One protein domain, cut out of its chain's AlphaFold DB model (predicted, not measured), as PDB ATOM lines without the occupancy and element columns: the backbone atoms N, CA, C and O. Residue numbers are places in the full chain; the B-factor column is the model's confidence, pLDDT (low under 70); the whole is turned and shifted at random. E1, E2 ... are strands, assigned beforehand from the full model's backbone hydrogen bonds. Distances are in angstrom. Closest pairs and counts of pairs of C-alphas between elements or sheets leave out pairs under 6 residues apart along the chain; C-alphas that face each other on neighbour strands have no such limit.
ATOM      1  N   ILE A 755      46.319  17.324  36.363       85.00
ATOM      2  CA  ILE A 755      45.134  17.311  35.505       85.00
ATOM      3  C   ILE A 755      45.602  17.672  34.096       85.00
ATOM      4  O   ILE A 755      46.152  18.750  33.880       85.00
ATOM      5  N   THR A 756      45.420  16.753  33.150       77.69
ATOM      6  CA  THR A 756      45.808  16.926  31.743       77.69
ATOM      7  C   THR A 756      44.620  17.333  30.877       77.69
ATOM      8  O   THR A 756      44.799  18.052  29.895       77.69
ATOM      9  N   THR A 757      43.403  16.923  31.256       75.75
ATOM     10  CA  THR A 757      42.151  17.334  30.607       75.75
ATOM     11  C   THR A 757      41.115  17.738  31.665       75.75
ATOM     12  O   THR A 757      40.833  16.935  32.554       75.75
ATOM     13  N   PRO A 758      40.500  18.931  31.578       79.50
ATOM     14  CA  PRO A 758      40.742  19.977  30.591       79.50
ATOM     15  C   PRO A 758      42.021  20.768  30.911       79.50
ATOM     16  O   PRO A 758      42.555  20.693  32.014       79.50
ATOM     17  N   ALA A 759      42.490  21.559  29.948       74.81
ATOM     18  CA  ALA A 759      43.554  22.530  30.192       74.81
ATOM     19  C   ALA A 759      43.088  23.653  31.143       74.81
ATOM     20  O   ALA A 759      41.890  23.926  31.257       74.81
ATOM     21  N   ALA A 760      44.041  24.339  31.781       76.94
ATOM     22  CA  ALA A 760      43.758  25.493  32.634       76.94
ATOM     23  C   ALA A 760      42.990  26.596  31.885       76.94
ATOM     24  O   ALA A 760      43.284  26.905  30.729       76.94
ATOM     25  N   ASP A 761      41.982  27.157  32.558       79.62
ATOM     26  CA  ASP A 761      41.047  28.171  32.060       79.62
ATOM     27  C   ASP A 761      40.286  27.783  30.773       79.62
ATOM     28  O   ASP A 761      39.719  28.636  30.081       79.62
ATOM     29  N   ALA A 762      40.211  26.486  30.451       78.44
ATOM     30  CA  ALA A 762      39.497  26.001  29.275       78.44
ATOM     31  C   ALA A 762      38.001  26.351  29.312       78.44
ATOM     32  O   ALA A 762      37.321  26.220  30.333       78.44
ATOM     33  N   LYS A 763      37.461  26.732  28.148       78.69
ATOM     34  CA  LYS A 763      36.026  26.954  27.963       78.69
ATOM     35  C   LYS A 763      35.339  25.670  27.502       78.69
ATOM     36  O   LYS A 763      35.550  25.227  26.375       78.69
ATOM     37  N   LEU A 764      34.499  25.104  28.361       84.44
ATOM     38  CA  LEU A 764      33.792  23.846  28.131       84.44
ATOM     39  C   LEU A 764      32.374  24.078  27.578       84.44
ATOM     40  O   LEU A 764      31.746  25.095  27.897       84.44
ATOM     41  N   PRO A 765      31.841  23.155  26.755       78.69
ATOM     42  CA  PRO A 765      30.425  23.147  26.399       78.69
ATOM     43  C   PRO A 765      29.557  22.803  27.620       78.69
ATOM     44  O   PRO A 765      30.038  22.238  28.598       78.69
ATOM     45  N   ALA A 766      28.261  23.107  27.547       76.69
ATOM     46  CA  ALA A 766      27.310  22.713  28.581       76.69
ATOM     47  C   ALA A 766      27.100  21.188  28.612       76.69
ATOM     48  O   ALA A 766      26.813  20.581  27.576       76.69
ATOM     49  N   GLY A 767      27.168  20.600  29.808       80.00
ATOM     50  CA  GLY A 767      26.962  19.170  30.050       80.00
ATOM     51  C   GLY A 767      28.126  18.512  30.789       80.00
ATOM     52  O   GLY A 767      29.138  19.148  31.079       80.00
ATOM     53  N   GLY A 768      27.969  17.230  31.120       80.44
ATOM     54  CA  GLY A 768      29.031  16.441  31.749       80.44
ATOM     55  C   GLY A 768      30.210  16.154  30.811       80.44
ATOM     56  O   GLY A 768      30.036  16.038  29.596       80.44
ATOM     57  N   PHE A 769      31.405  16.018  31.387       83.88
ATOM     58  CA  PHE A 769      32.661  15.766  30.672       83.88
ATOM     59  C   PHE A 769      33.601  14.877  31.502       83.88
ATOM     60  O   PHE A 769      33.418  14.734  32.709       83.88
ATOM     61  N   ALA A 770      34.623  14.298  30.870       84.38
ATOM     62  CA  ALA A 770      35.655  13.527  31.560       84.38
ATOM     63  C   ALA A 770      36.813  14.438  32.004       84.38
ATOM     64  O   ALA A 770      37.468  15.065  31.170       84.38
ATOM     65  N   LEU A 771      37.065  14.497  33.312       85.81
ATOM     66  CA  LEU A 771      38.288  15.040  33.905       85.81
ATOM     67  C   LEU A 771      39.350  13.933  33.879       85.81
ATOM     68  O   LEU A 771      39.060  12.828  34.336       85.81
ATOM     69  N   SER A 772      40.552  14.184  33.367       85.25
ATOM     70  CA  SER A 772      41.622  13.177  33.339       85.25
ATOM     71  C   SER A 772      43.000  13.745  33.657       85.25
ATOM     72  O   SER A 772      43.241  14.953  33.566       85.25
ATOM     73  N   GLY A 773      43.899  12.857  34.073       83.56
ATOM     74  CA  GLY A 773      45.203  13.225  34.599       83.56
ATOM     75  C   GLY A 773      46.178  12.059  34.729       83.56
ATOM     76  O   GLY A 773      45.863  10.934  34.343       83.56
ATOM     77  N   LYS A 774      47.360  12.345  35.284       82.12
ATOM     78  CA  LYS A 774      48.393  11.363  35.675       82.12
ATOM     79  C   LYS A 774      48.519  11.291  37.209       82.12
ATOM     80  O   LYS A 774      47.997  12.184  37.886       82.12
ATOM     81  N   GLY A 775      49.154  10.251  37.756       78.81
ATOM     82  CA  GLY A 775      49.369  10.036  39.199       78.81
ATOM     83  C   GLY A 775      50.020   8.676  39.507       78.81
ATOM     84  O   GLY A 775      50.346   7.939  38.585       78.81
ATOM     85  N   THR A 776      50.195   8.310  40.786       77.44
ATOM     86  CA  THR A 776      50.855   7.036  41.156       77.44
ATOM     87  C   THR A 776      50.005   5.849  40.703       77.44
ATOM     88  O   THR A 776      48.853   5.775  41.142       77.44
ATOM     89  N   PRO A 777      50.529   4.885  39.925       78.38
ATOM     90  CA  PRO A 777      49.782   3.686  39.565       78.38
ATOM     91  C   PRO A 777      49.175   2.973  40.785       78.38
ATOM     92  O   PRO A 777      49.843   2.742  41.792       78.38
ATOM     93  N   GLY A 778      47.878   2.656  40.722       76.31
ATOM     94  CA  GLY A 778      47.133   2.006  41.808       76.31
ATOM     95  C   GLY A 778      46.735   2.892  43.001       76.31
ATOM     96  O   GLY A 778      45.999   2.423  43.875       76.31
ATOM     97  N   ALA A 779      47.152   4.161  43.066       77.69
ATOM     98  CA  ALA A 779      46.708   5.078  44.118       77.69
ATOM     99  C   ALA A 779      45.242   5.518  43.924       77.69
ATOM    100  O   ALA A 779      44.707   5.510  42.813       77.69
ATOM    101  N   SER A 780      44.574   5.929  45.008       79.75
ATOM    102  CA  SER A 780      43.189   6.421  44.968       79.75
ATOM    103  C   SER A 780      43.075   7.827  45.548       79.75
ATOM    104  O   SER A 780      43.607   8.120  46.619       79.75
ATOM    105  N   VAL A 781      42.364   8.686  44.820       87.69
ATOM    106  CA  VAL A 781      42.213  10.124  45.080       87.69
ATOM    107  C   VAL A 781      40.745  10.523  45.044       87.69
ATOM    108  O   VAL A 781      39.939   9.890  44.368       87.69
ATOM    109  N   GLU A 782      40.380  11.581  45.760       86.69
ATOM    110  CA  GLU A 782      39.041  12.166  45.767       86.69
ATOM    111  C   GLU A 782      39.018  13.458  44.942       86.69
ATOM    112  O   GLU A 782      39.815  14.369  45.165       86.69
ATOM    113  N   VAL A 783      38.105  13.528  43.973       89.38
ATOM    114  CA  VAL A 783      37.940  14.687  43.084       89.38
ATOM    115  C   VAL A 783      36.850  15.599  43.643       89.38
ATOM    116  O   VAL A 783      35.836  15.113  44.134       89.38
ATOM    117  N   PHE A 784      37.030  16.913  43.540       88.88
ATOM    118  CA  PHE A 784      36.097  17.945  43.990       88.88
ATOM    119  C   PHE A 784      35.843  18.969  42.883       88.88
ATOM    120  O   PHE A 784      36.731  19.251  42.088       88.88
ATOM    121  N   GLU A 785      34.663  19.584  42.897       89.06
ATOM    122  CA  GLU A 785      34.313  20.779  42.122       89.06
ATOM    123  C   GLU A 785      33.772  21.840  43.089       89.06
ATOM    124  O   GLU A 785      32.821  21.581  43.826       89.06
ATOM    125  N   ASP A 786      34.416  23.008  43.153       88.31
ATOM    126  CA  ASP A 786      34.097  24.116  44.073       88.31
ATOM    127  C   ASP A 786      33.959  23.685  45.553       88.31
ATOM    128  O   ASP A 786      33.146  24.206  46.320       88.31
ATOM    129  N   GLY A 787      34.753  22.688  45.963       83.00
ATOM    130  CA  GLY A 787      34.722  22.098  47.307       83.00
ATOM    131  C   GLY A 787      33.616  21.058  47.543       83.00
ATOM    132  O   GLY A 787      33.465  20.579  48.664       83.00
ATOM    133  N   VAL A 788      32.859  20.674  46.512       87.00
ATOM    134  CA  VAL A 788      31.877  19.579  46.538       87.00
ATOM    135  C   VAL A 788      32.522  18.317  45.970       87.00
ATOM    136  O   VAL A 788      32.977  18.326  44.832       87.00
ATOM    137  N   SER A 789      32.555  17.221  46.731       87.69
ATOM    138  CA  SER A 789      33.166  15.963  46.274       87.69
ATOM    139  C   SER A 789      32.399  15.366  45.086       87.69
ATOM    140  O   SER A 789      31.177  15.264  45.115       87.69
ATOM    141  N   LEU A 790      33.101  14.929  44.046       86.25
ATOM    142  CA  LEU A 790      32.578  14.077  42.970       86.25
ATOM    143  C   LEU A 790      32.803  12.579  43.279       86.25
ATOM    144  O   LEU A 790      32.483  11.702  42.474       86.25
ATOM    145  N   GLY A 791      33.361  12.276  44.453       82.75
ATOM    146  CA  GLY A 791      33.823  10.957  44.869       82.75
ATOM    147  C   GLY A 791      35.178  10.578  44.277       82.75
ATOM    148  O   GLY A 791      35.789  11.330  43.515       82.75
ATOM    149  N   SER A 792      35.658   9.389  44.637       83.00
ATOM    150  CA  SER A 792      36.995   8.953  44.247       83.00
ATOM    151  C   SER A 792      37.161   8.605  42.762       83.00
ATOM    152  O   SER A 792      36.194   8.324  42.038       83.00
ATOM    153  N   ALA A 793      38.425   8.617  42.350       82.31
ATOM    154  CA  ALA A 793      38.991   7.934  41.199       82.31
ATOM    155  C   ALA A 793      40.163   7.054  41.683       82.31
ATOM    156  O   ALA A 793      40.707   7.260  42.774       82.31
ATOM    157  N   THR A 794      40.554   6.077  40.874       83.38
ATOM    158  CA  THR A 794      41.756   5.264  41.092       83.38
ATOM    159  C   THR A 794      42.619   5.383  39.849       83.38
ATOM    160  O   THR A 794      42.088   5.400  38.738       83.38
ATOM    161  N   VAL A 795      43.927   5.499  40.044       81.44
ATOM    162  CA  VAL A 795      44.907   5.508  38.960       81.44
ATOM    163  C   VAL A 795      45.106   4.079  38.460       81.44
ATOM    164  O   VAL A 795      45.267   3.163  39.271       81.44
ATOM    165  N   GLY A 796      45.087   3.869  37.146       70.69
ATOM    166  CA  GLY A 796      45.368   2.558  36.564       70.69
ATOM    167  C   GLY A 796      46.836   2.146  36.711       70.69
ATOM    168  O   GLY A 796      47.672   2.898  37.210       70.69
ATOM    169  N   ALA A 797      47.168   0.938  36.249       62.84
ATOM    170  CA  ALA A 797      48.567   0.551  36.037       62.84
ATOM    171  C   ALA A 797      49.248   1.443  34.972       62.84
ATOM    172  O   ALA A 797      50.454   1.654  35.014       62.84
ATOM    173  N   ASP A 798      48.442   2.043  34.089       59.75
ATOM    174  CA  ASP A 798      48.818   3.037  33.081       59.75
ATOM    175  C   ASP A 798      49.154   4.431  33.648       59.75
ATOM    176  O   ASP A 798      49.441   5.365  32.895       59.75
ATOM    177  N   GLY A 799      49.066   4.614  34.969       75.38
ATOM    178  CA  GLY A 799      49.312   5.894  35.631       75.38
ATOM    179  C   GLY A 799      48.308   6.999  35.287       75.38
ATOM    180  O   GLY A 799      48.402   8.093  35.846       75.38
ATOM    181  N   THR A 800      47.323   6.762  34.409       76.75
ATOM    182  CA  THR A 800      46.237   7.722  34.204       76.75
ATOM    183  C   THR A 800      45.127   7.503  35.215       76.75
ATOM    184  O   THR A 800      44.908   6.414  35.747       76.75
ATOM    185  N   TRP A 801      44.389   8.567  35.483       87.25
ATOM    186  CA  TRP A 801      43.080   8.478  36.106       87.25
ATOM    187  C   TRP A 801      42.098   9.302  35.282       87.25
ATOM    188  O   TRP A 801      42.452  10.322  34.686       87.25
ATOM    189  N   THR A 802      40.848   8.851  35.245       85.38
ATOM    190  CA  THR A 802      39.741   9.560  34.601       85.38
ATOM    191  C   THR A 802      38.538   9.561  35.537       85.38
ATOM    192  O   THR A 802      38.283   8.587  36.247       85.38
ATOM    193  N   LYS A 803      37.802  10.673  35.561       87.31
ATOM    194  CA  LYS A 803      36.628  10.886  36.401       87.31
ATOM    195  C   LYS A 803      35.550  11.636  35.623       87.31
ATOM    196  O   LYS A 803      35.758  12.773  35.207       87.31
ATOM    197  N   ASP A 804      34.379  11.026  35.481       85.56
ATOM    198  CA  ASP A 804      33.214  11.707  34.917       85.56
ATOM    199  C   ASP A 804      32.727  12.821  35.851       85.56
ATOM    200  O   ASP A 804      32.340  12.572  36.999       85.56
ATOM    201  N   VAL A 805      32.704  14.050  35.337       88.12
ATOM    202  CA  VAL A 805      32.084  15.215  35.968       88.12
ATOM    203  C   VAL A 805      30.614  15.263  35.532       88.12
ATOM    204  O   VAL A 805      30.330  15.528  34.361       88.12
ATOM    205  N   PRO A 806      29.645  15.015  36.433       83.75
ATOM    206  CA  PRO A 806      28.228  15.052  36.091       83.75
ATOM    207  C   PRO A 806      27.757  16.503  35.975       83.75
ATOM    208  O   PRO A 806      27.883  17.245  36.952       83.75
ATOM    209  N   SER A 807      27.214  16.872  34.808       84.44
ATOM    210  CA  SER A 807      26.716  18.204  34.410       84.44
ATOM    211  C   SER A 807      26.882  19.321  35.456       84.44
ATOM    212  O   SER A 807      26.008  19.479  36.318       84.44
ATOM    213  N   PRO A 808      27.993  20.082  35.406       86.56
ATOM    214  CA  PRO A 808      28.169  21.285  36.218       86.56
ATOM    215  C   PRO A 808      27.181  22.389  35.808       86.56
ATOM    216  O   PRO A 808      26.415  22.255  34.848       86.56
ATOM    217  N   ALA A 809      27.179  23.483  36.566       84.56
ATOM    218  CA  ALA A 809      26.378  24.660  36.242       84.56
ATOM    219  C   ALA A 809      26.992  25.457  35.070       84.56
ATOM    220  O   ALA A 809      28.041  25.111  34.534       84.56
ATOM    221  N   GLU A 810      26.335  26.546  34.669       83.31
ATOM    222  CA  GLU A 810      26.997  27.593  33.887       83.31
ATOM    223  C   GLU A 810      27.846  28.458  34.829       83.31
ATOM    224  O   GLU A 810      27.337  28.946  35.841       83.31
ATOM    225  N   GLY A 811      29.112  28.688  34.476       82.88
ATOM    226  CA  GLY A 811      30.015  29.527  35.262       82.88
ATOM    227  C   GLY A 811      31.474  29.086  35.212       82.88
ATOM    228  O   GLY A 811      31.849  28.167  34.484       82.88
ATOM    229  N   ALA A 812      32.310  29.769  35.994       86.31
ATOM    230  CA  ALA A 812      33.668  29.329  36.286       86.31
ATOM    231  C   ALA A 812      33.639  28.339  37.458       86.31
ATOM    232  O   ALA A 812      33.043  28.637  38.491       86.31
ATOM    233  N   HIS A 813      34.298  27.197  37.282       86.19
ATOM    234  CA  HIS A 813      34.352  26.084  38.224       86.19
ATOM    235  C   HIS A 813      35.807  25.689  38.495       86.19
ATOM    236  O   HIS A 813      36.642  25.685  37.583       86.19
ATOM    237  N   THR A 814      36.105  25.346  39.746       88.75
ATOM    238  CA  THR A 814      37.440  24.944  40.207       88.75
ATOM    239  C   THR A 814      37.437  23.465  40.567       88.75
ATOM    240  O   THR A 814      36.776  23.057  41.524       88.75
ATOM    241  N   TYR A 815      38.190  22.663  39.820       89.56
ATOM    242  CA  TYR A 815      38.316  21.224  40.023       89.56
ATOM    243  C   TYR A 815      39.588  20.929  40.808       89.56
ATOM    244  O   TYR A 815      40.665  21.322  40.372       89.56
ATOM    245  N   ALA A 816      39.476  20.234  41.938       87.12
ATOM    246  CA  ALA A 816      40.602  19.901  42.811       87.12
ATOM    247  C   ALA A 816      40.675  18.390  43.051       87.12
ATOM    248  O   ALA A 816      39.658  17.747  43.303       87.12
ATOM    249  N   VAL A 817      41.877  17.823  43.013       87.38
ATOM    250  CA  VAL A 817      42.152  16.405  43.272       87.38
ATOM    251  C   VAL A 817      42.918  16.302  44.581       87.38
ATOM    252  O   VAL A 817      43.914  17.001  44.784       87.38
ATOM    253  N   LYS A 818      42.444  15.446  45.485       85.69
ATOM    254  CA  LYS A 818      42.987  15.304  46.838       85.69
ATOM    255  C   LYS A 818      43.314  13.852  47.147       85.69
ATOM    256  O   LYS A 818      42.614  12.953  46.686       85.69
ATOM    257  N   ALA A 819      44.345  13.613  47.946       79.00
ATOM    258  CA  ALA A 819      44.594  12.290  48.500       79.00
ATOM    259  C   ALA A 819      43.484  11.913  49.506       79.00
ATOM    260  O   ALA A 819      42.630  12.728  49.882       79.00
ATOM    261  N   SER A 820      43.437  10.639  49.892       71.31
ATOM    262  CA  SER A 820      42.387  10.095  50.765       71.31
ATOM    263  C   SER A 820      42.347  10.765  52.149       71.31
ATOM    264  O   SER A 820      41.257  10.970  52.696       71.31
ATOM    265  N   ASP A 821      43.510  11.189  52.648       71.38
ATOM    266  CA  ASP A 821      43.735  12.017  53.841       71.38
ATOM    267  C   ASP A 821      43.096  13.425  53.764       71.38
ATOM    268  O   ASP A 821      42.751  14.006  54.791       71.38
ATOM    269  N   GLY A 822      42.878  13.950  52.554       69.50
ATOM    270  CA  GLY A 822      42.389  15.303  52.282       69.50
ATOM    271  C   GLY A 822      43.452  16.301  51.806       69.50
ATOM    272  O   GLY A 822      43.088  17.447  51.527       69.50
ATOM    273  N   THR A 823      44.719  15.899  51.664       76.12
ATOM    274  CA  THR A 823      45.791  16.741  51.107       76.12
ATOM    275  C   THR A 823      45.479  17.088  49.654       76.12
ATOM    276  O   THR A 823      45.187  16.207  48.851       76.12
ATOM    277  N   GLU A 824      45.502  18.376  49.302       83.62
ATOM    278  CA  GLU A 824      45.254  18.828  47.929       83.62
ATOM    279  C   GLU A 824      46.507  18.637  47.072       83.62
ATOM    280  O   GLU A 824      47.558  19.203  47.365       83.62
ATOM    281  N   LEU A 825      46.379  17.820  46.026       80.81
ATOM    282  CA  LEU A 825      47.486  17.382  45.179       80.81
ATOM    283  C   LEU A 825      47.605  18.262  43.929       80.81
ATOM    284  O   LEU A 825      48.703  18.634  43.530       80.81
ATOM    285  N   THR A 826      46.470  18.603  43.310       84.69
ATOM    286  CA  THR A 826      46.418  19.424  42.091       84.69
ATOM    287  C   THR A 826      45.035  20.029  41.867       84.69
ATOM    288  O   THR A 826      44.037  19.491  42.348       84.69
ATOM    289  N   THR A 827      44.979  21.140  41.130       89.56
ATOM    290  CA  THR A 827      43.766  21.932  40.891       89.56
ATOM    291  C   THR A 827      43.793  22.550  39.488       89.56
ATOM    292  O   THR A 827      44.842  23.007  39.037       89.56
ATOM    293  N   VAL A 828      42.641  22.605  38.805       88.25
ATOM    294  CA  VAL A 828      42.449  23.298  37.517       88.25
ATOM    295  C   VAL A 828      41.160  24.128  37.510       88.25
ATOM    296  O   VAL A 828      40.128  23.718  38.043       88.25
ATOM    297  N   SER A 829      41.204  25.298  36.880       86.81
ATOM    298  CA  SER A 829      40.044  26.140  36.573       86.81
ATOM    299  C   SER A 829      39.484  25.815  35.184       86.81
ATOM    300  O   SER A 829      40.241  25.619  34.235       86.81
ATOM    301  N   ALA A 830      38.159  25.809  35.031       83.81
ATOM    302  CA  ALA A 830      37.500  25.757  33.723       83.81
ATOM    303  C   ALA A 830      36.186  26.555  33.735       83.81
ATOM    304  O   ALA A 830      35.528  26.677  34.765       83.81
ATOM    305  N   THR A 831      35.780  27.098  32.585       86.88
ATOM    306  CA  THR A 831      34.526  27.860  32.443       86.88
ATOM    307  C   THR A 831      33.526  27.098  31.584       86.88
ATOM    308  O   THR A 831      33.732  26.937  30.382       86.88
ATOM    309  N   VAL A 832      32.419  26.661  32.179       87.69
ATOM    310  CA  VAL A 832      31.330  25.966  31.485       87.69
ATOM    311  C   VAL A 832      30.371  26.989  30.879       87.69
ATOM    312  O   VAL A 832      29.886  27.896  31.554       87.69
ATOM    313  N   ALA A 833      30.123  26.861  29.576       81.88
ATOM    314  CA  ALA A 833      29.234  27.744  28.833       81.88
ATOM    315  C   ALA A 833      27.746  27.484  29.129       81.88
ATOM    316  O   ALA A 833      27.352  26.370  29.467       81.88
ATOM    317  N   ALA A 834      26.912  28.504  28.902       73.88
ATOM    318  CA  ALA A 834      25.456  28.389  28.914       73.88
ATOM    319  C   ALA A 834      24.954  27.201  28.080       73.88
ATOM    320  O   ALA A 834      25.368  27.012  26.930       73.88
ATOM    321  N   ALA A 835      23.984  26.458  28.614       65.25
ATOM    322  CA  ALA A 835      23.231  25.493  27.826       65.25
ATOM    323  C   ALA A 835      22.412  26.241  26.763       65.25
ATOM    324  O   ALA A 835      21.419  26.899  27.074       65.25
ATOM    325  N   THR A 836      22.823  26.147  25.495       56.91
ATOM    326  CA  THR A 836      22.107  26.773  24.379       56.91
ATOM    327  C   THR A 836      20.706  26.181  24.266       56.91
ATOM    328  O   THR A 836      20.542  25.041  23.828       56.91
ATOM    329  N   ALA A 844      13.764  18.144  24.358       55.97
ATOM    330  CA  ALA A 844      14.524  17.158  23.603       55.97
ATOM    331  C   ALA A 844      14.434  15.809  24.327       55.97
ATOM    332  O   ALA A 844      14.905  15.676  25.456       55.97
ATOM    333  N   VAL A 845      13.781  14.825  23.702       65.69
ATOM    334  CA  VAL A 845      13.661  13.488  24.285       65.69
ATOM    335  C   VAL A 845      15.037  12.854  24.233       65.69
ATOM    336  O   VAL A 845      15.524  12.478  23.169       65.69
ATOM    337  N   CYS A 846      15.668  12.773  25.394       76.75
ATOM    338  CA  CYS A 846      16.991  12.210  25.515       76.75
ATOM    339  C   CYS A 846      16.966  10.706  25.237       76.75
ATOM    340  O   CYS A 846      16.111   9.979  25.747       76.75
ATOM    341  N   THR A 847      17.920  10.249  24.430       81.31
ATOM    342  CA  THR A 847      18.053   8.857  23.971       81.31
ATOM    343  C   THR A 847      19.426   8.257  24.282       81.31
ATOM    344  O   THR A 847      19.746   7.185  23.778       81.31
ATOM    345  N   LYS A 848      20.246   8.933  25.101       80.62
ATOM    346  CA  LYS A 848      21.522   8.389  25.584       80.62
ATOM    347  C   LYS A 848      21.272   7.244  26.566       80.62
ATOM    348  O   LYS A 848      20.322   7.297  27.350       80.62
ATOM    349  N   ASP A 849      22.161   6.259  26.561       85.94
ATOM    350  CA  ASP A 849      22.197   5.227  27.592       85.94
ATOM    351  C   ASP A 849      22.457   5.835  28.978       85.94
ATOM    352  O   ASP A 849      23.098   6.879  29.117       85.94
ATOM    353  N   TYR A 850      21.918   5.190  30.011       87.25
ATOM    354  CA  TYR A 850      22.056   5.640  31.394       87.25
ATOM    355  C   TYR A 850      23.474   5.377  31.921       87.25
ATOM    356  O   TYR A 850      23.942   4.238  31.892       87.25
ATOM    357  N   THR A 851      24.122   6.408  32.469       86.81
ATOM    358  CA  THR A 851      25.414   6.297  33.166       86.81
ATOM    359  C   THR A 851      25.354   6.885  34.578       86.81
ATOM    360  O   THR A 851      24.429   7.627  34.926       86.81
ATOM    361  N   LEU A 852      26.345   6.536  35.406       88.50
ATOM    362  CA  LEU A 852      26.466   6.988  36.789       88.50
ATOM    363  C   LEU A 852      27.942   7.205  37.169       88.50
ATOM    364  O   LEU A 852      28.748   6.292  37.040       88.50
ATOM    365  N   SER A 853      28.285   8.389  37.680       86.75
ATOM    366  CA  SER A 853      29.657   8.842  37.983       86.75
ATOM    367  C   SER A 853      30.245   8.320  39.313       86.75
ATOM    368  O   SER A 853      31.266   8.832  39.791       86.75
ATOM    369  N   ILE A 854      29.566   7.357  39.950       87.75
ATOM    370  CA  ILE A 854      29.880   6.783  41.270       87.75
ATOM    371  C   ILE A 854      29.596   5.274  41.307       87.75
ATOM    372  O   ILE A 854      28.717   4.783  40.597       87.75
ATOM    373  N   THR A 855      30.291   4.560  42.192       86.62
ATOM    374  CA  THR A 855      30.305   3.084  42.259       86.62
ATOM    375  C   THR A 855      29.838   2.566  43.630       86.62
ATOM    376  O   THR A 855      29.948   3.264  44.638       86.62
ATOM    377  N   ASP A 856      29.306   1.338  43.696       88.25
ATOM    378  CA  ASP A 856      28.929   0.694  44.969       88.25
ATOM    379  C   ASP A 856      30.145   0.506  45.894       88.25
ATOM    380  O   ASP A 856      31.245   0.194  45.440       88.25
ATOM    381  N   GLY A 857      29.955   0.735  47.195       83.25
ATOM    382  CA  GLY A 857      31.015   0.682  48.209       83.25
ATOM    383  C   GLY A 857      31.910   1.928  48.290       83.25
ATOM    384  O   GLY A 857      32.727   2.024  49.207       83.25
ATOM    385  N   GLN A 858      31.761   2.897  47.382       85.44
ATOM    386  CA  GLN A 858      32.624   4.079  47.309       85.44
ATOM    387  C   GLN A 858      32.500   4.996  48.542       85.44
ATOM    388  O   GLN A 858      31.425   5.164  49.126       85.44
ATOM    389  N   THR A 859      33.617   5.619  48.930       84.94
ATOM    390  CA  THR A 859      33.669   6.636  49.995       84.94
ATOM    391  C   THR A 859      33.652   8.041  49.391       84.94
ATOM    392  O   THR A 859      34.306   8.279  48.375       84.94
ATOM    393  N   VAL A 860      32.890   8.954  50.001       87.56
ATOM    394  CA  VAL A 860      32.691  10.346  49.546       87.56
ATOM    395  C   VAL A 860      32.567  11.292  50.749       87.56
ATOM    396  O   VAL A 860      31.899  10.941  51.723       87.56
ATOM    397  N   LYS A 861      33.164  12.487  50.718       86.88
ATOM    398  CA  LYS A 861      33.000  13.519  51.767       86.88
ATOM    399  C   LYS A 861      31.763  14.393  51.507       86.88
ATOM    400  O   LYS A 861      31.457  14.708  50.360       86.88
ATOM    401  N   GLU A 862      31.010  14.777  52.545       86.69
ATOM    402  CA  GLU A 862      29.830  15.647  52.384       86.69
ATOM    403  C   GLU A 862      30.176  17.154  52.408       86.69
ATOM    404  O   GLU A 862      30.885  17.596  53.308       86.69
ATOM    405  N   PRO A 863      29.644  17.989  51.487       89.06
ATOM    406  CA  PRO A 863      28.729  17.660  50.394       89.06
ATOM    407  C   PRO A 863      29.409  16.954  49.219       89.06
ATOM    408  O   PRO A 863      30.493  17.347  48.797       89.06
ATOM    409  N   PHE A 864      28.684  16.023  48.597       90.50
ATOM    410  CA  PHE A 864      29.092  15.404  47.334       90.50
ATOM    411  C   PHE A 864      28.035  15.580  46.238       90.50
ATOM    412  O   PHE A 864      26.852  15.784  46.534       90.50
ATOM    413  N   ARG A 865      28.452  15.504  44.971       92.38
ATOM    414  CA  ARG A 865      27.607  15.513  43.774       92.38
ATOM    415  C   ARG A 865      27.914  14.293  42.910       92.38
ATOM    416  O   ARG A 865      29.068  13.953  42.692       92.38
ATOM    417  N   PHE A 866      26.873  13.653  42.396       91.44
ATOM    418  CA  PHE A 866      26.979  12.568  41.422       91.44
ATOM    419  C   PHE A 866      25.917  12.714  40.335       91.44
ATOM    420  O   PHE A 866      24.986  13.504  40.480       91.44
ATOM    421  N   GLY A 867      26.032  11.961  39.249       89.56
ATOM    422  CA  GLY A 867      25.059  11.993  38.162       89.56
ATOM    423  C   GLY A 867      25.564  11.224  36.956       89.56
ATOM    424  O   GLY A 867      26.306  10.264  37.125       89.56
ATOM    425  N   GLY A 868      25.208  11.654  35.752       88.19
ATOM    426  CA  GLY A 868      25.669  11.030  34.513       88.19
ATOM    427  C   GLY A 868      24.901  11.555  33.309       88.19
ATOM    428  O   GLY A 868      24.338  12.650  33.356       88.19
ATOM    429  N   VAL A 869      24.838  10.760  32.244       86.00
ATOM    430  CA  VAL A 869      23.900  10.963  31.130       86.00
ATOM    431  C   VAL A 869      22.769   9.940  31.181       86.00
ATOM    432  O   VAL A 869      22.787   9.008  31.988       86.00
ATOM    433  N   GLY A 870      21.742  10.141  30.359       83.25
ATOM    434  CA  GLY A 870      20.667   9.169  30.220       83.25
ATOM    435  C   GLY A 870      19.543   9.610  29.295       83.25
ATOM    436  O   GLY A 870      19.633  10.634  28.613       83.25
ATOM    437  N   GLY A 871      18.478   8.812  29.279       81.38
ATOM    438  CA  GLY A 871      17.326   8.967  28.400       81.38
ATOM    439  C   GLY A 871      16.006   9.220  29.128       81.38
ATOM    440  O   GLY A 871      15.873   9.012  30.335       81.38
ATOM    441  N   GLY A 872      14.997   9.653  28.372       83.31
ATOM    442  CA  GLY A 872      13.673  10.005  28.885       83.31
ATOM    443  C   GLY A 872      13.584  11.459  29.352       83.31
ATOM    444  O   GLY A 872      14.030  12.368  28.656       83.31
ATOM    445  N   THR A 873      12.952  11.688  30.507       82.38
ATOM    446  CA  THR A 873      12.646  13.029  31.051       82.38
ATOM    447  C   THR A 873      13.455  13.395  32.300       82.38
ATOM    448  O   THR A 873      13.446  14.554  32.723       82.38
ATOM    449  N   GLY A 874      14.133  12.422  32.914       85.44
ATOM    450  CA  GLY A 874      14.763  12.575  34.220       85.44
ATOM    451  C   GLY A 874      14.873  11.271  35.003       85.44
ATOM    452  O   GLY A 874      14.438  10.210  34.550       85.44
ATOM    453  N   TYR A 875      15.377  11.392  36.230       89.69
ATOM    454  CA  TYR A 875      15.518  10.304  37.193       89.69
ATOM    455  C   TYR A 875      14.992  10.701  38.576       89.69
ATOM    456  O   TYR A 875      15.024  11.869  38.965       89.69
ATOM    457  N   SER A 876      14.512   9.711  39.326       89.44
ATOM    458  CA  SER A 876      14.124   9.846  40.728       89.44
ATOM    459  C   SER A 876      15.157   9.146  41.606       89.44
ATOM    460  O   SER A 876      15.387   7.941  41.467       89.44
ATOM    461  N   VAL A 877      15.806   9.907  42.490       91.62
ATOM    462  CA  VAL A 877      16.862   9.435  43.395       91.62
ATOM    463  C   VAL A 877      16.275   9.247  44.791       91.62
ATOM    464  O   VAL A 877      15.901  10.209  45.459       91.62
ATOM    465  N   THR A 878      16.184   8.000  45.241       90.94
ATOM    466  CA  THR A 878      15.663   7.609  46.559       90.94
ATOM    467  C   THR A 878      16.810   7.287  47.513       90.94
ATOM    468  O   THR A 878      17.706   6.527  47.167       90.94
ATOM    469  N   ILE A 879      16.778   7.850  48.721       92.62
ATOM    470  CA  ILE A 879      17.897   7.874  49.672       92.62
ATOM    471  C   ILE A 879      17.495   7.150  50.960       92.62
ATOM    472  O   ILE A 879      16.493   7.510  51.581       92.62
ATOM    473  N   LYS A 880      18.270   6.152  51.398       90.31
ATOM    474  CA  LYS A 880      17.979   5.302  52.568       90.31
ATOM    475  C   LYS A 880      19.203   5.155  53.484       90.31
ATOM    476  O   LYS A 880      20.332   5.148  53.010       90.31
ATOM    477  N   ARG A 881      18.997   4.983  54.793       89.44
ATOM    478  CA  ARG A 881      20.035   4.571  55.764       89.44
ATOM    479  C   ARG A 881      19.566   3.297  56.459       89.44
ATOM    480  O   ARG A 881      18.613   3.333  57.238       89.44
ATOM    481  N   GLY A 882      20.199   2.172  56.126       86.88
ATOM    482  CA  GLY A 882      19.593   0.857  56.344       86.88
ATOM    483  C   GLY A 882      18.259   0.772  55.595       86.88
ATOM    484  O   GLY A 882      18.161   1.210  54.450       86.88
ATOM    485  N   GLU A 883      17.216   0.288  56.262       85.19
ATOM    486  CA  GLU A 883      15.853   0.249  55.712       85.19
ATOM    487  C   GLU A 883      15.131   1.610  55.776       85.19
ATOM    488  O   GLU A 883      14.126   1.817  55.093       85.19
ATOM    489  N   ARG A 884      15.628   2.573  56.572       88.19
ATOM    490  CA  ARG A 884      14.941   3.853  56.796       88.19
ATOM    491  C   ARG A 884      15.100   4.786  55.597       88.19
ATOM    492  O   ARG A 884      16.201   5.268  55.325       88.19
ATOM    493  N   LEU A 885      13.988   5.124  54.949       89.94
ATOM    494  CA  LEU A 885      13.917   6.207  53.966       89.94
ATOM    495  C   LEU A 885      14.325   7.548  54.608       89.94
ATOM    496  O   LEU A 885      13.804   7.933  55.656       89.94
ATOM    497  N   ILE A 886      15.261   8.255  53.971       88.12
ATOM    498  CA  ILE A 886      15.624   9.645  54.283       88.12
ATOM    499  C   ILE A 886      14.785  10.598  53.423       88.12
ATOM    500  O   ILE A 886      14.276  11.593  53.930       88.12
ATOM    501  N   GLY A 887      14.606  10.271  52.141       88.81
ATOM    502  CA  GLY A 887      13.763  11.016  51.207       88.81
ATOM    503  C   GLY A 887      13.949  10.554  49.762       88.81
ATOM    504  O   GLY A 887      14.795   9.706  49.480       88.81
ATOM    505  N   THR A 888      13.176  11.140  48.851       89.56
ATOM    506  CA  THR A 888      13.271  10.918  47.401       89.56
ATOM    507  C   THR A 888      13.297  12.268  46.692       89.56
ATOM    508  O   THR A 888      12.614  13.203  47.117       89.56
ATOM    509  N   LYS A 889      14.104  12.391  45.634       91.56
ATOM    510  CA  LYS A 889      14.277  13.624  44.864       91.56
ATOM    511  C   LYS A 889      14.208  13.351  43.367       91.56
ATOM    512  O   LYS A 889      15.047  12.641  42.822       91.56
ATOM    513  N   ASP A 890      13.257  14.003  42.709       90.44
ATOM    514  CA  ASP A 890      13.151  14.016  41.253       90.44
ATOM    515  C   ASP A 890      14.093  15.051  40.630       90.44
ATOM    516  O   ASP A 890      14.241  16.176  41.129       90.44
ATOM    517  N   ILE A 891      14.713  14.652  39.520       88.69
ATOM    518  CA  ILE A 891      15.749  15.375  38.782       88.69
ATOM    519  C   ILE A 891      15.404  15.271  37.300       88.69
ATOM    520  O   ILE A 891      15.128  14.178  36.811       88.69
ATOM    521  N   LYS A 892      15.396  16.393  36.578       87.38
ATOM    522  CA  LYS A 892      15.199  16.395  35.120       87.38
ATOM    523  C   LYS A 892      16.545  16.340  34.404       87.38
ATOM    524  O   LYS A 892      17.537  16.810  34.955       87.38
ATOM    525  N   LEU A 893      16.548  15.796  33.190       83.81
ATOM    526  CA  LEU A 893      17.698  15.893  32.290       83.81
ATOM    527  C   LEU A 893      17.853  17.338  31.784       83.81
ATOM    528  O   LEU A 893      16.864  18.056  31.610       83.81
ATOM    529  N   ASP A 894      19.096  17.754  31.566       80.81
ATOM    530  CA  ASP A 894      19.463  19.032  30.955       80.81
ATOM    531  C   ASP A 894      19.482  18.964  29.410       80.81
ATOM    532  O   ASP A 894      19.232  17.922  28.800       80.81
ATOM    533  N   GLY A 895      19.804  20.086  28.755       73.00
ATOM    534  CA  GLY A 895      19.873  20.180  27.288       73.00
ATOM    535  C   GLY A 895      20.995  19.368  26.617       73.00
ATOM    536  O   GLY A 895      20.979  19.224  25.398       73.00
ATOM    537  N   SER A 896      21.946  18.827  27.384       76.44
ATOM    538  CA  SER A 896      23.003  17.907  26.930       76.44
ATOM    539  C   SER A 896      22.638  16.425  27.140       76.44
ATOM    540  O   SER A 896      23.408  15.530  26.764       76.44
ATOM    541  N   CYS A 897      21.465  16.161  27.729       84.50
ATOM    542  CA  CYS A 897      21.033  14.869  28.263       84.50
ATOM    543  C   CYS A 897      21.878  14.360  29.440       84.50
ATOM    544  O   CYS A 897      22.027  13.151  29.624       84.50
ATOM    545  N   GLY A 898      22.421  15.288  30.229       84.50
ATOM    546  CA  GLY A 898      23.036  15.028  31.523       84.50
ATOM    547  C   GLY A 898      22.072  15.254  32.690       84.50
ATOM    548  O   GLY A 898      21.020  15.881  32.550       84.50
ATOM    549  N   TRP A 899      22.414  14.714  33.855       88.00
ATOM    550  CA  TRP A 899      21.737  14.957  35.128       88.00
ATOM    551  C   TRP A 899      22.761  14.971  36.265       88.00
ATOM    552  O   TRP A 899      23.769  14.267  36.209       88.00
ATOM    553  N   ALA A 900      22.487  15.741  37.318       88.12
ATOM    554  CA  ALA A 900      23.331  15.809  38.508       88.12
ATOM    555  C   ALA A 900      22.493  15.939  39.789       88.12
ATOM    556  O   ALA A 900      21.438  16.578  39.813       88.12
ATOM    557  N   TYR A 901      22.986  15.348  40.877       89.94
ATOM    558  CA  TYR A 901      22.399  15.380  42.208       89.94
ATOM    559  C   TYR A 901      23.454  15.693  43.268       89.94
ATOM    560  O   TYR A 901      24.421  14.951  43.412       89.94
ATOM    561  N   GLN A 902      23.248  16.757  44.049       91.19
ATOM    562  CA  GLN A 902      24.073  17.067  45.220       91.19
ATOM    563  C   GLN A 902      23.400  16.547  46.498       91.19
ATOM    564  O   GLN A 902      22.221  16.822  46.738       91.19
ATOM    565  N   SER A 903      24.149  15.834  47.342       90.25
ATOM    566  CA  SER A 903      23.656  15.238  48.587       90.25
ATOM    567  C   SER A 903      24.445  15.689  49.823       90.25
ATOM    568  O   SER A 903      25.638  15.987  49.763       90.25
ATOM    569  N   ARG A 904      23.736  15.750  50.957       91.06
ATOM    570  CA  ARG A 904      24.229  16.076  52.310       91.06
ATOM    571  C   ARG A 904      23.462  15.230  53.349       91.06
ATOM    572  O   ARG A 904      22.562  15.753  54.007       91.06
ATOM    573  N   PRO A 905      23.676  13.903  53.413       85.62
ATOM    574  CA  PRO A 905      22.846  13.003  54.220       85.62
ATOM    575  C   PRO A 905      23.298  12.870  55.689       85.62
ATOM    576  O   PRO A 905      22.646  12.162  56.467       85.62
ATOM    577  N   GLY A 906      24.416  13.484  56.080       83.75
ATOM    578  CA  GLY A 906      25.137  13.185  57.311       83.75
ATOM    579  C   GLY A 906      26.056  11.968  57.157       83.75
ATOM    580  O   GLY A 906      25.671  10.979  56.523       83.75
ATOM    581  N   LYS A 907      27.227  12.020  57.799       88.00
ATOM    582  CA  LYS A 907      28.196  10.917  57.958       88.00
ATOM    583  C   LYS A 907      27.563   9.527  58.168       88.00
ATOM    584  O   LYS A 907      26.596   9.365  58.917       88.00
ATOM    585  N   GLY A 908      28.178   8.507  57.568       88.12
ATOM    586  CA  GLY A 908      27.819   7.088  57.680       88.12
ATOM    587  C   GLY A 908      27.362   6.469  56.356       88.12
ATOM    588  O   GLY A 908      27.330   7.129  55.321       88.12
ATOM    589  N   THR A 909      27.004   5.184  56.372       90.69
ATOM    590  CA  THR A 909      26.573   4.468  55.159       90.69
ATOM    591  C   THR A 909      25.172   4.899  54.714       90.69
ATOM    592  O   THR A 909      24.242   4.968  55.529       90.69
ATOM    593  N   VAL A 910      25.009   5.181  53.420       92.25
ATOM    594  CA  VAL A 910      23.756   5.645  52.802       92.25
ATOM    595  C   VAL A 910      23.558   4.952  51.453       92.25
ATOM    596  O   VAL A 910      24.468   4.912  50.631       92.25
ATOM    597  N   THR A 911      22.364   4.410  51.220       92.88
ATOM    598  CA  THR A 911      21.979   3.743  49.970       92.88
ATOM    599  C   THR A 911      21.191   4.701  49.081       92.88
ATOM    600  O   THR A 911      20.210   5.297  49.527       92.88
ATOM    601  N   TYR A 912      21.575   4.785  47.812       91.88
ATOM    602  CA  TYR A 912      20.924   5.555  46.759       91.88
ATOM    603  C   TYR A 912      20.333   4.603  45.713       91.88
ATOM    604  O   TYR A 912      21.053   3.799  45.131       91.88
ATOM    605  N   GLU A 913      19.027   4.686  45.472       91.75
ATOM    606  CA  GLU A 913      18.324   3.991  44.385       91.75
ATOM    607  C   GLU A 913      17.935   5.000  43.305       91.75
ATOM    608  O   GLU A 913      17.194   5.944  43.588       91.75
ATOM    609  N   VAL A 914      18.387   4.787  42.069       91.12
ATOM    610  CA  VAL A 914      18.046   5.626  40.911       91.12
ATOM    611  C   VAL A 914      17.001   4.908  40.056       91.12
ATOM    612  O   VAL A 914      17.205   3.765  39.646       91.12
ATOM    613  N   ARG A 915      15.865   5.562  39.791       90.44
ATOM    614  CA  ARG A 915      14.738   5.047  38.984       90.44
ATOM    615  C   ARG A 915      14.393   6.021  37.849       90.44
ATOM    616  O   ARG A 915      14.649   7.215  38.016       90.44
ATOM    617  N   PRO A 916      13.794   5.575  36.728       87.88
ATOM    618  CA  PRO A 916      13.270   6.480  35.703       87.88
ATOM    619  C   PRO A 916      12.227   7.439  36.295       87.88
ATOM    620  O   PRO A 916      11.385   7.027  37.095       87.88
ATOM    621  N   LEU A 917      12.253   8.715  35.908       85.19
ATOM    622  CA  LEU A 917      11.248   9.672  36.370       85.19
ATOM    623  C   LEU A 917       9.871   9.351  35.767       85.19
ATOM    624  O   LEU A 917       9.712   9.293  34.551       85.19
ATOM    625  N   GLY A 918       8.868   9.186  36.631       76.44
ATOM    626  CA  GLY A 918       7.479   8.905  36.249       76.44
ATOM    627  C   GLY A 918       7.006   7.475  36.526       76.44
ATOM    628  O   GLY A 918       5.798   7.267  36.596       76.44
ATOM    629  N   ASP A 919       7.910   6.519  36.772       73.69
ATOM    630  CA  ASP A 919       7.551   5.172  37.238       73.69
ATOM    631  C   ASP A 919       8.265   4.832  38.556       73.69
ATOM    632  O   ASP A 919       9.420   4.405  38.594       73.69
ATOM    633  N   ALA A 920       7.546   5.009  39.665       65.50
ATOM    634  CA  ALA A 920       8.028   4.644  40.995       65.50
ATOM    635  C   ALA A 920       8.090   3.117  41.222       65.50
ATOM    636  O   ALA A 920       8.848   2.663  42.085       65.50
ATOM    637  N   SER A 921       7.321   2.333  40.457       69.12
ATOM    638  CA  SER A 921       7.256   0.866  40.546       69.12
ATOM    639  C   SER A 921       8.372   0.182  39.757       69.12
ATOM    640  O   SER A 921       8.719  -0.959  40.064       69.12
ATOM    641  N   ALA A 922       8.966   0.876  38.780       77.44
ATOM    642  CA  ALA A 922      10.120   0.402  38.029       77.44
ATOM    643  C   ALA A 922      11.240  -0.111  38.950       77.44
ATOM    644  O   ALA A 922      11.526   0.435  40.025       77.44
ATOM    645  N   LYS A 923      11.926  -1.167  38.500       81.75
ATOM    646  CA  LYS A 923      13.174  -1.623  39.120       81.75
ATOM    647  C   LYS A 923      14.196  -0.478  39.068       81.75
ATOM    648  O   LYS A 923      14.296   0.210  38.055       81.75
ATOM    649  N   ALA A 924      14.960  -0.286  40.144       84.94
ATOM    650  CA  ALA A 924      16.059   0.675  40.140       84.94
ATOM    651  C   ALA A 924      17.073   0.331  39.031       84.94
ATOM    652  O   ALA A 924      17.477  -0.827  38.897       84.94
ATOM    653  N   LEU A 925      17.465   1.343  38.252       85.56
ATOM    654  CA  LEU A 925      18.518   1.261  37.235       85.56
ATOM    655  C   LEU A 925      19.892   1.097  37.890       85.56
ATOM    656  O   LEU A 925      20.786   0.455  37.345       85.56
ATOM    657  N   SER A 926      20.058   1.662  39.085       89.06
ATOM    658  CA  SER A 926      21.223   1.456  39.940       89.06
ATOM    659  C   SER A 926      20.834   1.571  41.406       89.06
ATOM    660  O   SER A 926      19.992   2.394  41.772       89.06
ATOM    661  N   THR A 927      21.491   0.764  42.235       90.38
ATOM    662  CA  THR A 927      21.424   0.832  43.695       90.38
ATOM    663  C   THR A 927      22.854   0.888  44.207       90.38
ATOM    664  O   THR A 927      23.610  -0.046  43.964       90.38
ATOM    665  N   VAL A 928      23.222   1.978  44.879       90.81
ATOM    666  CA  VAL A 928      24.604   2.288  45.270       90.81
ATOM    667  C   VAL A 928      24.655   2.630  46.755       90.81
ATOM    668  O   VAL A 928      23.990   3.557  47.211       90.81
ATOM    669  N   LYS A 929      25.440   1.882  47.526       91.50
ATOM    670  CA  LYS A 929      25.766   2.142  48.929       91.50
ATOM    671  C   LYS A 929      27.059   2.943  48.981       91.50
ATOM    672  O   LYS A 929      28.107   2.448  48.577       91.50
ATOM    673  N   LEU A 930      26.985   4.152  49.519       88.94
ATOM    674  CA  LEU A 930      28.137   5.019  49.735       88.94
ATOM    675  C   LEU A 930      28.480   5.092  51.219       88.94
ATOM    676  O   LEU A 930      27.586   5.129  52.071       88.94
ATOM    677  N   THR A 931      29.771   5.183  51.525       89.44
ATOM    678  CA  THR A 931      30.262   5.557  52.854       89.44
ATOM    679  C   THR A 931      30.490   7.061  52.874       89.44
ATOM    680  O   THR A 931      31.420   7.564  52.248       89.44
ATOM    681  N   VAL A 932      29.627   7.795  53.576       88.06
ATOM    682  CA  VAL A 932      29.719   9.257  53.646       88.06
ATOM    683  C   VAL A 932      30.642   9.659  54.793       88.06
ATOM    684  O   VAL A 932      30.381   9.338  55.956       88.06
ATOM    685  N   ALA A 933      31.721  10.354  54.454       84.56
ATOM    686  CA  ALA A 933      32.663  10.994  55.362       84.56
ATOM    687  C   ALA A 933      32.329  12.490  55.540       84.56
ATOM    688  O   ALA A 933      31.401  13.012  54.921       84.56
TER     689      ALA A 933
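What this domain is: This is residues 755 to 836 and 844 to 933 of the 934 residues of the protein "DUF937 domain-containing protein" of Deinococcus sp. Arct2-2 (UniProt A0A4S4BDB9). Two sandwiches of strands stand side by side as two lobes. In the first, the five-stranded sheet E2 E8 E7 E4 E5 faces the three-stranded sheet E1 E3 E6; in the second, the five-stranded sheet E9 E15 E14 E11 E12 is partly covered by the two-stranded sheet E10 E13, and the lobes meet where E5 packs on E9 and E10. The 172 printed residues hold no named helix and 15 named strands, E1 to E15 in order along the chain, and the class is all strand. Both five-stranded sheets are mixed, in the orders just named, and the two smaller sheets are antiparallel. The whole is compact, with a radius of gyration of the C-alphas of 15.9 A, and rounded, spanning 43 by 39 by 27 A.

How they stand to each other: One strongly twisted sheet runs E9, residues 859 to 861, E15, 926 to 933, E14, 908 to 916, E11, 874 to 881, and E12, 884 to 892. E9 and E15 are parallel, with N 933 and O 860 2.8 A apart; the other neighbours are antiparallel, with N 912 and O 928 at 2.8 A for the hairpin E14 and E15, N 878 and O 913 at 2.8 A for E14 and E11, and N 879 and O 887 at 2.8 A for the hairpin E11 and E12. Face to face with it, the parts that face each other 9.0 A centre to centre, is the sheet of E10, residues 864 to 869, and E13, 898 to 903, antiparallel, with N 901 and O 866 2.7 A apart. The second strongly twisted sheet runs E2, residues 762 to 764, E8, 824 to 832, E7, 811 to 819, E4, 780 to 785, and E5, 788 to 794. Here E2 and E8 are parallel, with N 764 and O 831 at 2.8 A; the others are antiparallel, with N 813 and O 830 at 2.8 A in the hairpin E7 and E8, N 784 and O 816 at 2.8 A between E4 and E7, and N 790 and O 783 at 2.7 A in the hairpin E4 and E5. Face to face with it, the parts that face each other 8.5 A centre to centre, is the antiparallel sheet of E1, residues 755 to 757, E3, 769 to 774, and E6, 800 to 805, with N 756 and O 772 at 2.9 A between E1 and E3 and N 803 and O 771 at 2.8 A between E3 and E6. The four sheets are a stack of sheets, three or more sheets face to face in turn, here in these two pairs. Between the lobes, the closest C-alphas of E5 and E10 are those of Ser 789 and Phe 864, 4.2 A apart, and those of E5 and E9 are Gly 791 and Val 860, 4.9 A apart. E5 and E13 are near each other, while E7 and E12, for instance, are apart.

Where its parts are: E1 begins at C-alpha 755, (45.134, 17.311, 35.505). Among the longer strands, E7 measures 26.2 A from first to last C-alpha, E8 22.7 A, E11 23.6 A, E12 25.0 A and E14 26.4 A. E10 begins at C-alpha 864, (29.092, 15.404, 47.334). E15, 21.4 A long, ends at C-alpha 933, (32.663, 10.994, 55.362).

The domain as a whole: The two C-alphas farthest apart are those of Ala 760 and Ser 921, 44.7 A. Residues 837 to 843 are not printed, and C-alphas 836 and 844 are 12.3 A apart across this cut, which lies in the link E8 to E9. Of the links that are printed whole, E14 to E15 is short but not tight and the others are tight. Residues 844 to 858 hold no named element, but residues 846 to 847 pair antiparallel with residues 871 to 872. Mean pLDDT of the printed part is 83.8; it is under 70 at residues 797 to 798, 822, 835 to 836, 844 to 845 and 920 to 921.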